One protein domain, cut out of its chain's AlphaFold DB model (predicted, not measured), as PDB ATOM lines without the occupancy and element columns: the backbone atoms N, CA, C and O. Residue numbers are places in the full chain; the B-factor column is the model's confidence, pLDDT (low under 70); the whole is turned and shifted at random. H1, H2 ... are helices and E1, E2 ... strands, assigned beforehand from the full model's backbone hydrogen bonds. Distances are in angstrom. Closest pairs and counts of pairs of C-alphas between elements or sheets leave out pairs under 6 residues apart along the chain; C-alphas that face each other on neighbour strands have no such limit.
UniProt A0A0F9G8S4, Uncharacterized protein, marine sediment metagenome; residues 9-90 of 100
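This is residues 9 to 90 of the 100 residues of an uncharacterized protein of marine sediment metagenome (UniProt A0A0F9G8S4). Little here is regular structure: a strand hairpin, E1 and E2, at one end, a small antiparallel sheet, E3 E4 E5, at the other, joined through H1 and a long loop. The 82 printed residues, mostly strand by class, have 28 in named elements, ordered E1, E2, H1, E3, E4, E5. The whole is compact, radius of gyration of the C-alphas 12.6 A, spanning 34 by 28 by 24 A.

Find C-alpha 13 at (184.633, 169.769, 235.564); E1, residues 13 to 18, runs 15.8 A. Then come E2, 23 to 26; H1, 35 to 38; E3, 65 to 69; E4, 77 to 81; E5, 86 to 89, ending at (179.120, 167.283, 219.353).

In hairpin E1 and E2, N 18 and O 23 are 2.8 A apart. E3, E4, E5 are a meander, each strand antiparallel to its predecessor: see N 66 and O 80, 2.8 A, and N 77 and O 89, 2.8 A. H1, not on this sheet, is too short for O i to N i+4 pairs.

The printed part has no cut. Link H1 to E3 is long, 26 residues. Residue 73 has pLDDT under 70.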
ATOM      1  N   TYR A   9     185.547 165.084 230.958       84.19
ATOM      2  CA  TYR A   9     184.804 166.135 231.647       84.19
ATOM      3  C   TYR A   9     183.396 165.678 232.000       84.19
ATOM      4  O   TYR A   9     182.704 165.059 231.189       84.19
ATOM      5  N   ASN A  10     182.952 166.037 233.203       82.69
ATOM      6  CA  ASN A  10     181.571 165.914 233.640       82.69
ATOM      7  C   ASN A  10     181.070 167.293 234.067       82.69
ATOM      8  O   ASN A  10     181.673 167.932 234.924       82.69
ATOM      9  N   PHE A  11     179.992 167.777 233.447       83.75
ATOM     10  CA  PHE A  11     179.385 169.072 233.784       83.75
ATOM     11  C   PHE A  11     180.346 170.275 233.749       83.75
ATOM     12  O   PHE A  11     180.179 171.261 234.460       83.75
ATOM     13  N   GLY A  12     181.361 170.195 232.885       83.69
ATOM     14  CA  GLY A  12     182.407 171.210 232.755       83.69
ATOM     15  C   GLY A  12     183.571 171.068 233.742       83.69
ATOM     16  O   GLY A  12     184.506 171.852 233.647       83.69
ATOM     17  N   HIS A  13     183.549 170.075 234.631       85.81
ATOM     18  CA  HIS A  13     184.633 169.769 235.564       85.81
ATOM     19  C   HIS A  13     185.473 168.604 235.057       85.81
ATOM     20  O   HIS A  13     184.932 167.616 234.555       85.81
ATOM     21  N   ALA A  14     186.794 168.720 235.185       87.88
ATOM     22  CA  ALA A  14     187.710 167.661 234.782       87.88
ATOM     23  C   ALA A  14     187.543 166.443 235.700       87.88
ATOM     24  O   ALA A  14     187.544 166.563 236.929       87.88
ATOM     25  N   VAL A  15     187.418 165.267 235.095       88.44
ATOM     26  CA  VAL A  15     187.341 163.983 235.786       88.44
ATOM     27  C   VAL A  15     188.384 163.029 235.232       88.44
ATOM     28  O   VAL A  15     188.695 163.054 234.045       88.44
ATOM     29  N   ASP A  16     188.891 162.162 236.096       90.44
ATOM     30  CA  ASP A  16     189.868 161.146 235.718       90.44
ATOM     31  C   ASP A  16     189.510 159.793 236.344       90.44
ATOM     32  O   ASP A  16     188.825 159.716 237.372       90.44
ATOM     33  N   TRP A  17     189.923 158.707 235.695       90.44
ATOM     34  CA  TRP A  17     189.629 157.350 236.136       90.44
ATOM     35  C   TRP A  17     190.710 156.851 237.094       90.44
ATOM     36  O   TRP A  17     191.890 156.741 236.766       90.44
ATOM     37  N   CYS A  18     190.308 156.479 238.307       87.06
ATOM     38  CA  CYS A  18     191.210 155.871 239.273       87.06
ATOM     39  C   CYS A  18     191.125 154.344 239.210       87.06
ATOM     40  O   CYS A  18     190.257 153.742 239.844       87.06
ATOM     41  N   GLU A  19     192.101 153.699 238.564       88.94
ATOM     42  CA  GLU A  19     192.189 152.229 238.492       88.94
ATOM     43  C   GLU A  19     192.176 151.542 239.866       88.94
ATOM     44  O   GLU A  19     191.534 150.507 240.050       88.94
ATOM     45  N   LYS A  20     192.843 152.136 240.866       89.00
ATOM     46  CA  LYS A  20     192.907 151.586 242.229       89.00
ATOM     47  C   LYS A  20     191.550 151.614 242.938       89.00
ATOM     48  O   LYS A  20     191.255 150.713 243.715       89.00
ATOM     49  N   ARG A  21     190.756 152.667 242.714       85.62
ATOM     50  CA  ARG A  21     189.441 152.856 243.348       85.62
ATOM     51  C   ARG A  21     188.287 152.351 242.476       85.62
ATOM     52  O   ARG A  21     187.166 152.304 242.963       85.62
ATOM     53  N   LYS A  22     188.556 152.000 241.211       88.88
ATOM     54  CA  LYS A  22     187.563 151.631 240.189       88.88
ATOM     55  C   LYS A  22     186.431 152.657 240.081       88.88
ATOM     56  O   LYS A  22     185.259 152.302 240.005       88.88
ATOM     57  N   THR A  23     186.793 153.937 240.110       90.06
ATOM     58  CA  THR A  23     185.838 155.043 240.028       90.06
ATOM     59  C   THR A  23     186.450 156.263 239.357       90.06
ATOM     60  O   THR A  23     187.670 156.447 239.377       90.06
ATOM     61  N   TRP A  24     185.587 157.113 238.806       90.25
ATOM     62  CA  TRP A  24     185.949 158.450 238.351       90.25
ATOM     63  C   TRP A  24     186.052 159.397 239.550       90.25
ATOM     64  O   TRP A  24     185.264 159.294 240.492       90.25
ATOM     65  N   PHE A  25     186.992 160.334 239.517       91.75
ATOM     66  CA  PHE A  25     187.143 161.379 240.529       91.75
ATOM     67  C   PHE A  25     187.287 162.749 239.873       91.75
ATOM     68  O   PHE A  25     187.758 162.847 238.743       91.75
ATOM     69  N   LEU A  26     186.876 163.798 240.580       89.81
ATOM     70  CA  LEU A  26     187.096 165.180 240.171       89.81
ATOM     71  C   LEU A  26     188.578 165.506 240.313       89.81
ATOM     72  O   LEU A  26     189.140 165.363 241.398       89.81
ATOM     73  N   VAL A  27     189.209 165.973 239.241       90.31
ATOM     74  CA  VAL A  27     190.639 166.328 239.261       90.31
ATOM     75  C   VAL A  27     190.904 167.469 240.245       90.31
ATOM     76  O   VAL A  27     191.933 167.482 240.913       90.31
ATOM     77  N   GLU A  28     189.955 168.399 240.367       86.75
ATOM     78  CA  GLU A  28     190.071 169.602 241.194       86.75
ATOM     79  C   GLU A  28     190.104 169.296 242.700       86.75
ATOM     80  O   GLU A  28     190.905 169.882 243.427       86.75
ATOM     81  N   THR A  29     189.253 168.381 243.175       89.12
ATOM     82  CA  THR A  29     189.107 168.089 244.614       89.12
ATOM     83  C   THR A  29     189.677 166.730 245.020       89.12
ATOM     84  O   THR A  29     189.992 166.510 246.186       89.12
ATOM     85  N   GLY A  30     189.839 165.803 244.073       88.94
ATOM     86  CA  GLY A  30     190.188 164.406 244.345       88.94
ATOM     87  C   GLY A  30     189.016 163.549 244.839       88.94
ATOM     88  O   GLY A  30     189.213 162.349 245.094       88.94
ATOM     89  N   ASP A  31     187.820 164.136 244.961       90.19
ATOM     90  CA  ASP A  31     186.605 163.455 245.406       90.19
ATOM     91  C   ASP A  31     186.047 162.549 244.316       90.19
ATOM     92  O   ASP A  31     186.163 162.821 243.121       90.19
ATOM     93  N   SER A  32     185.391 161.470 244.729       89.25
ATOM     94  CA  SER A  32     184.681 160.586 243.808       89.25
ATOM     95  C   SER A  32     183.595 161.355 243.042       89.25
ATOM     96  O   SER A  32     182.823 162.102 243.634       89.25
ATOM     97  N   ASN A  33     183.479 161.123 241.734       86.94
ATOM     98  CA  ASN A  33     182.448 161.709 240.870       86.94
ATOM     99  C   ASN A  33     181.099 160.990 241.084       86.94
ATOM    100  O   ASN A  33     180.620 160.248 240.225       86.94
ATOM    101  N   THR A  34     180.539 161.135 242.284       87.25
ATOM    102  CA  THR A  34     179.234 160.584 242.680       87.25
ATOM    103  C   THR A  34     178.118 161.589 242.413       87.25
ATOM    104  O   THR A  34     178.389 162.774 242.245       87.25
ATOM    105  N   ILE A  35     176.856 161.140 242.439       83.12
ATOM    106  CA  ILE A  35     175.697 162.044 242.350       83.12
ATOM    107  C   ILE A  35     175.730 163.081 243.482       83.12
ATOM    108  O   ILE A  35     175.516 164.254 243.221       83.12
ATOM    109  N   GLU A  36     176.046 162.691 244.718       87.06
ATOM    110  CA  GLU A  36     176.089 163.616 245.860       87.06
ATOM    111  C   GLU A  36     177.127 164.729 245.670       87.06
ATOM    112  O   GLU A  36     176.827 165.909 245.846       87.06
ATOM    113  N   THR A  37     178.335 164.367 245.237       87.25
ATOM    114  CA  THR A  37     179.379 165.342 244.902       87.25
ATOM    115  C   THR A  37     178.936 166.228 243.740       87.25
ATOM    116  O   THR A  37     179.005 167.452 243.816       87.25
ATOM    117  N   TYR A  38     178.417 165.604 242.684       83.88
ATOM    118  CA  TYR A  38     177.966 166.258 241.462       83.88
ATOM    119  C   TYR A  38     176.852 167.285 241.703       83.88
ATOM    120  O   TYR A  38     176.901 168.378 241.144       83.88
ATOM    121  N   MET A  39     175.889 166.981 242.574       88.56
ATOM    122  CA  MET A  39     174.764 167.864 242.912       88.56
ATOM    123  C   MET A  39     175.199 169.202 243.526       88.56
ATOM    124  O   MET A  39     174.415 170.149 243.538       88.56
ATOM    125  N   ASN A  40     176.444 169.296 244.000       89.56
ATOM    126  CA  ASN A  40     177.029 170.504 244.575       89.56
ATOM    127  C   ASN A  40     177.981 171.243 243.614       89.56
ATOM    128  O   ASN A  40     178.514 172.294 243.971       89.56
ATOM    129  N   LEU A  41     178.204 170.728 242.400       86.81
ATOM    130  CA  LEU A  41     179.085 171.358 241.420       86.81
ATOM    131  C   LEU A  41     178.370 172.481 240.674       86.81
ATOM    132  O   LEU A  41     177.311 172.290 240.081       86.81
ATOM    133  N   ILE A  42     178.979 173.666 240.665       89.00
ATOM    134  CA  ILE A  42     178.500 174.800 239.874       89.00
ATOM    135  C   ILE A  42     179.174 174.745 238.512       89.00
ATOM    136  O   ILE A  42     180.391 174.911 238.425       89.00
ATOM    137  N   CYS A  43     178.382 174.625 237.445       85.12
ATOM    138  CA  CYS A  43     178.934 174.628 236.096       85.12
ATOM    139  C   CYS A  43     179.778 175.897 235.857       85.12
ATOM    140  O   CYS A  43     179.279 177.020 236.035       85.12
ATOM    141  N   PRO A  44     181.028 175.767 235.373       83.50
ATOM    142  CA  PRO A  44     181.924 176.904 235.204       83.50
ATOM    143  C   PRO A  44     181.449 177.900 234.138       83.50
ATOM    144  O   PRO A  44     181.817 179.073 234.228       83.50
ATOM    145  N   LYS A  45     180.609 177.483 233.179       84.31
ATOM    146  CA  LYS A  45     180.107 178.337 232.090       84.31
ATOM    147  C   LYS A  45     178.773 179.009 232.407       84.31
ATOM    148  O   LYS A  45     178.683 180.228 232.323       84.31
ATOM    149  N   CYS A  46     177.735 178.244 232.754       83.50
ATOM    150  CA  CYS A  46     176.395 178.800 232.977       83.50
ATOM    151  C   CYS A  46     176.142 179.228 234.431       83.50
ATOM    152  O   CYS A  46     175.132 179.878 234.696       83.50
ATOM    153  N   LYS A  47     177.053 178.883 235.355       88.06
ATOM    154  CA  LYS A  47     176.980 179.193 236.793       88.06
ATOM    155  C   LYS A  47     175.725 178.650 237.487       88.06
ATOM    156  O   LYS A  47     175.288 179.194 238.496       88.06
ATOM    157  N   LYS A  48     175.146 177.571 236.951       89.44
ATOM    158  CA  LYS A  48     173.985 176.877 237.524       89.44
ATOM    159  C   LYS A  48     174.403 175.545 238.140       89.44
ATOM    160  O   LYS A  48     175.350 174.913 237.675       89.44
ATOM    161  N   LEU A  49     173.656 175.135 239.161       91.62
ATOM    162  CA  LEU A  49     173.698 173.788 239.724       91.62
ATOM    163  C   LEU A  49     172.915 172.808 238.834       91.62
ATOM    164  O   LEU A  49     172.035 173.251 238.081       91.62
ATOM    165  N   PRO A  50     173.181 171.495 238.939       90.12
ATOM    166  CA  PRO A  50     172.312 170.477 238.369       90.12
ATOM    167  C   PRO A  50     170.862 170.626 238.838       90.12
ATOM    168  O   PRO A  50     170.567 171.232 239.873       90.12
ATOM    169  N   THR A  51     169.924 170.063 238.078       89.94
ATOM    170  CA  THR A  51     168.531 169.971 238.536       89.94
ATOM    171  C   THR A  51     168.432 169.072 239.769       89.94
ATOM    172  O   THR A  51     169.328 168.282 240.045       89.94
ATOM    173  N   LYS A  52     167.293 169.123 240.472       89.12
ATOM    174  CA  LYS A  52     166.981 168.203 241.583       89.12
ATOM    175  C   LYS A  52     167.120 166.713 241.216       89.12
ATOM    176  O   LYS A  52     167.350 165.898 242.098       89.12
ATOM    177  N   ASP A  53     167.003 166.392 239.927       86.06
ATOM    178  CA  ASP A  53     167.097 165.041 239.366       86.06
ATOM    179  C   ASP A  53     168.509 164.752 238.806       86.06
ATOM    180  O   ASP A  53     168.700 163.829 238.024       86.06
ATOM    181  N   ALA A  54     169.509 165.563 239.179       85.38
ATOM    182  CA  ALA A  54     170.898 165.489 238.719       85.38
ATOM    183  C   ALA A  54     171.104 165.702 237.205       85.38
ATOM    184  O   ALA A  54     172.129 165.314 236.644       85.38
ATOM    185  N   HIS A  55     170.175 166.373 236.519       88.81
ATOM    186  CA  HIS A  55     170.333 166.697 235.099       88.81
ATOM    187  C   HIS A  55     171.151 167.978 234.894       88.81
ATOM    188  O   HIS A  55     171.063 168.918 235.688       88.81
ATOM    189  N   ASP A  56     171.893 168.049 233.787       87.56
ATOM    190  CA  ASP A  56     172.485 169.298 233.296       87.56
ATOM    191  C   ASP A  56     171.354 170.323 233.038       87.56
ATOM    192  O   ASP A  56     170.433 170.026 232.272       87.56
ATOM    193  N   PRO A  57     171.364 171.526 233.649       88.31
ATOM    194  CA  PRO A  57     170.265 172.473 233.540       88.31
ATOM    195  C   PRO A  57     170.191 173.141 232.161       88.31
ATOM    196  O   PRO A  57     169.177 173.782 231.878       88.31
ATOM    197  N   CYS A  58     171.230 173.030 231.329       87.50
ATOM    198  CA  CYS A  58     171.249 173.537 229.961       87.50
ATOM    199  C   CYS A  58     170.500 172.622 228.989       87.50
ATOM    200  O   CYS A  58     169.924 173.143 228.041       87.50
ATOM    201  N   ILE A  59     170.471 171.306 229.222       88.50
ATOM    202  CA  ILE A  59     169.732 170.330 228.398       88.50
ATOM    203  C   ILE A  59     169.002 169.298 229.271       88.50
ATOM    204  O   ILE A  59     169.181 168.088 229.149       88.50
ATOM    205  N   LYS A  60     168.183 169.797 230.200       89.19
ATOM    206  CA  LYS A  60     167.437 168.974 231.162       89.19
ATOM    207  C   LYS A  60     166.176 168.355 230.563       89.19
ATOM    208  O   LYS A  60     165.564 168.921 229.663       89.19
ATOM    209  N   ASN A  61     165.722 167.268 231.188       86.19
ATOM    210  CA  ASN A  61     164.391 166.675 230.996       86.19
ATOM    211  C   ASN A  61     164.104 166.222 229.554       86.19
ATOM    212  O   ASN A  61     162.963 166.273 229.101       86.19
ATOM    213  N   LEU A  62     165.139 165.780 228.838       90.19
ATOM    214  CA  LEU A  62     164.990 165.211 227.503       90.19
ATOM    215  C   LEU A  62     164.309 163.826 227.599       90.19
ATOM    216  O   LEU A  62     164.820 162.956 228.308       90.19
ATOM    217  N   PRO A  63     163.177 163.585 226.909       91.62
ATOM    218  CA  PRO A  63     162.505 162.286 226.940       91.62
ATOM    219  C   PRO A  63     163.375 161.159 226.363       91.62
ATOM    220  O   PRO A  63     164.007 161.330 225.322       91.62
ATOM    221  N   GLY A  64     163.386 159.993 227.022       93.62
ATOM    222  CA  GLY A  64     164.145 158.813 226.575       93.62
ATOM    223  C   GLY A  64     165.668 158.949 226.700       93.62
ATOM    224  O   GLY A  64     166.414 158.185 226.079       93.62
ATOM    225  N   VAL A  65     166.145 159.928 227.473       93.81
ATOM    226  CA  VAL A  65     167.569 160.195 227.700       93.81
ATOM    227  C   VAL A  65     167.981 159.728 229.090       93.81
ATOM    228  O   VAL A  65     167.407 160.133 230.094       93.81
ATOM    229  N   LYS A  66     169.039 158.914 229.133       90.06
ATOM    230  CA  LYS A  66     169.655 158.409 230.361       90.06
ATOM    231  C   LYS A  66     170.627 159.418 230.971       90.06
ATOM    232  O   LYS A  66     170.637 159.608 232.180       90.06
ATOM    233  N   PHE A  67     171.457 160.048 230.137       87.12
ATOM    234  CA  PHE A  67     172.410 161.081 230.553       87.12
ATOM    235  C   PHE A  67     172.584 162.118 229.451       87.12
ATOM    236  O   PHE A  67     172.688 161.764 228.278       87.12
ATOM    237  N   ALA A  68     172.703 163.387 229.823       89.94
ATOM    238  CA  ALA A  68     173.053 164.442 228.886       89.94
ATOM    239  C   ALA A  68     173.893 165.518 229.569       89.94
ATOM    240  O   ALA A  68     173.668 165.856 230.730       89.94
ATOM    241  N   CYS A  69     174.859 166.046 228.828       87.69
ATOM    242  CA  CYS A  69     175.661 167.199 229.213       87.69
ATOM    243  C   CYS A  69     175.874 168.047 227.966       87.69
ATOM    244  O   CYS A  69     176.222 167.516 226.909       87.69
ATOM    245  N   CYS A  70     175.699 169.363 228.057       88.06
ATOM    246  CA  CYS A  70     175.904 170.216 226.883       88.06
ATOM    247  C   CYS A  70     177.389 170.439 226.543       88.06
ATOM    248  O   CYS A  70     177.713 171.182 225.618       88.06
ATOM    249  N   GLY A  71     178.303 169.843 227.319       83.62
ATOM    250  CA  GLY A  71     179.755 169.956 227.152       83.62
ATOM    251  C   GLY A  71     180.320 171.311 227.579       83.62
ATOM    252  O   GLY A  71     181.530 171.444 227.765       83.62
ATOM    253  N   HIS A  72     179.453 172.318 227.765       75.38
ATOM    254  CA  HIS A  72     179.744 173.654 228.287       75.38
ATOM    255  C   HIS A  72     181.013 174.307 227.695       75.38
ATOM    256  O   HIS A  72     181.620 175.169 228.321       75.38
ATOM    257  N   GLY A  73     181.399 173.951 226.464       66.25
ATOM    258  CA  GLY A  73     182.584 174.482 225.778       66.25
ATOM    259  C   GLY A  73     183.937 174.006 226.315       66.25
ATOM    260  O   GLY A  73     184.953 174.492 225.832       66.25
ATOM    261  N   VAL A  74     183.952 173.084 227.280       77.31
ATOM    262  CA  VAL A  74     185.174 172.443 227.797       77.31
ATOM    263  C   VAL A  74     185.397 171.094 227.109       77.31
ATOM    264  O   VAL A  74     186.520 170.724 226.795       77.31
ATOM    265  N   SER A  75     184.307 170.391 226.803       80.81
ATOM    266  CA  SER A  75     184.302 169.150 226.027       80.81
ATOM    267  C   SER A  75     183.169 169.162 225.004       80.81
ATOM    268  O   SER A  75     182.333 170.073 224.987       80.81
ATOM    269  N   GLU A  76     183.134 168.150 224.139       87.56
ATOM    270  CA  GLU A  76     181.954 167.883 223.323       87.56
ATOM    271  C   GLU A  76     180.758 167.547 224.221       87.56
ATOM    272  O   GLU A  76     180.858 166.746 225.155       87.56
ATOM    273  N   GLY A  77     179.613 168.154 223.921       89.38
ATOM    274  CA  GLY A  77     178.349 167.757 224.515       89.38
ATOM    275  C   GLY A  77     177.993 166.336 224.104       89.38
ATOM    276  O   GLY A  77     178.447 165.829 223.075       89.38
ATOM    277  N   TYR A  78     177.175 165.684 224.921       91.00
ATOM    278  CA  TYR A  78     176.641 164.373 224.599       91.00
ATOM    279  C   TYR A  78     175.198 164.201 225.060       91.00
ATOM    280  O   TYR A  78     174.761 164.799 226.045       91.00
ATOM    281  N   ILE A  79     174.484 163.322 224.360       93.38
ATOM    282  CA  ILE A  79     173.170 162.811 224.742       93.38
ATOM    283  C   ILE A  79     173.240 161.291 224.647       93.38
ATOM    284  O   ILE A  79     173.513 160.748 223.577       93.38
ATOM    285  N   TRP A  80     173.021 160.610 225.766       93.56
ATOM    286  CA  TRP A  80     172.968 159.157 225.846       93.56
ATOM    287  C   TRP A  80     171.522 158.719 226.049       93.56
ATOM    288  O   TRP A  80     170.946 158.913 227.119       93.56
ATOM    289  N   PHE A  81     170.948 158.114 225.016       95.56
ATOM    290  CA  PHE A  81     169.587 157.595 225.022       95.56
ATOM    291  C   PHE A  81     169.488 156.233 225.715       95.56
ATOM    292  O   PHE A  81     170.440 155.449 225.744       95.56
ATOM    293  N   GLU A  82     168.303 155.920 226.240       95.94
ATOM    294  CA  GLU A  82     168.009 154.634 226.890       95.94
ATOM    295  C   GLU A  82     168.212 153.428 225.958       95.94
ATOM    296  O   GLU A  82     168.576 152.347 226.413       95.94
ATOM    297  N   ASN A  83     168.062 153.626 224.646       96.31
ATOM    298  CA  ASN A  83     168.290 152.603 223.622       96.31
ATOM    299  C   ASN A  83     169.780 152.345 223.306       96.31
ATOM    300  O   ASN A  83     170.088 151.564 222.408       96.31
ATOM    301  N   GLY A  84     170.705 153.010 224.005       94.88
ATOM    302  CA  GLY A  84     172.148 152.844 223.825       94.88
ATOM    303  C   GLY A  84     172.786 153.758 222.774       94.88
ATOM    304  O   GLY A  84     174.011 153.761 222.667       94.88
ATOM    305  N   VAL A  85     172.009 154.559 222.037       97.00
ATOM    306  CA  VAL A  85     172.555 155.552 221.098       97.00
ATOM    307  C   VAL A  85     173.203 156.700 221.872       97.00
ATOM    308  O   VAL A  85     172.630 157.222 222.830       97.00
ATOM    309  N   ILE A  86     174.394 157.112 221.435       95.25
ATOM    310  CA  ILE A  86     175.118 158.257 221.992       95.25
ATOM    311  C   ILE A  86     175.378 159.261 220.871       95.25
ATOM    312  O   ILE A  86     176.074 158.953 219.905       95.25
ATOM    313  N   VAL A  87     174.842 160.469 221.019       93.94
ATOM    314  CA  VAL A  87     175.126 161.613 220.144       93.94
ATOM    315  C   VAL A  87     176.191 162.465 220.817       93.94
ATOM    316  O   VAL A  87     176.065 162.744 222.007       93.94
ATOM    317  N   ARG A  88     177.226 162.874 220.078       93.06
ATOM    318  CA  ARG A  88     178.288 163.769 220.559       93.06
ATOM    319  C   ARG A  88     178.470 164.946 219.614       93.06
ATOM    320  O   ARG A  88     178.317 164.785 218.405       93.06
ATOM    321  N   GLY A  89     178.788 166.114 220.159       90.38
ATOM    322  CA  GLY A  89     179.120 167.283 219.353       90.38
ATOM    323  C   GLY A  89     178.994 168.601 220.103       90.38
ATOM    324  O   GLY A  89     178.802 168.651 221.316       90.38
ATOM    325  N   LYS A  90     179.110 169.700 219.362       88.75
ATOM    326  CA  LYS A  90     178.819 171.040 219.878       88.75
ATOM    327  C   LYS A  90     177.329 171.305 219.709       88.75
ATOM    328  O   LYS A  90     176.822 171.208 218.597       88.75
TER     329      LYS A  90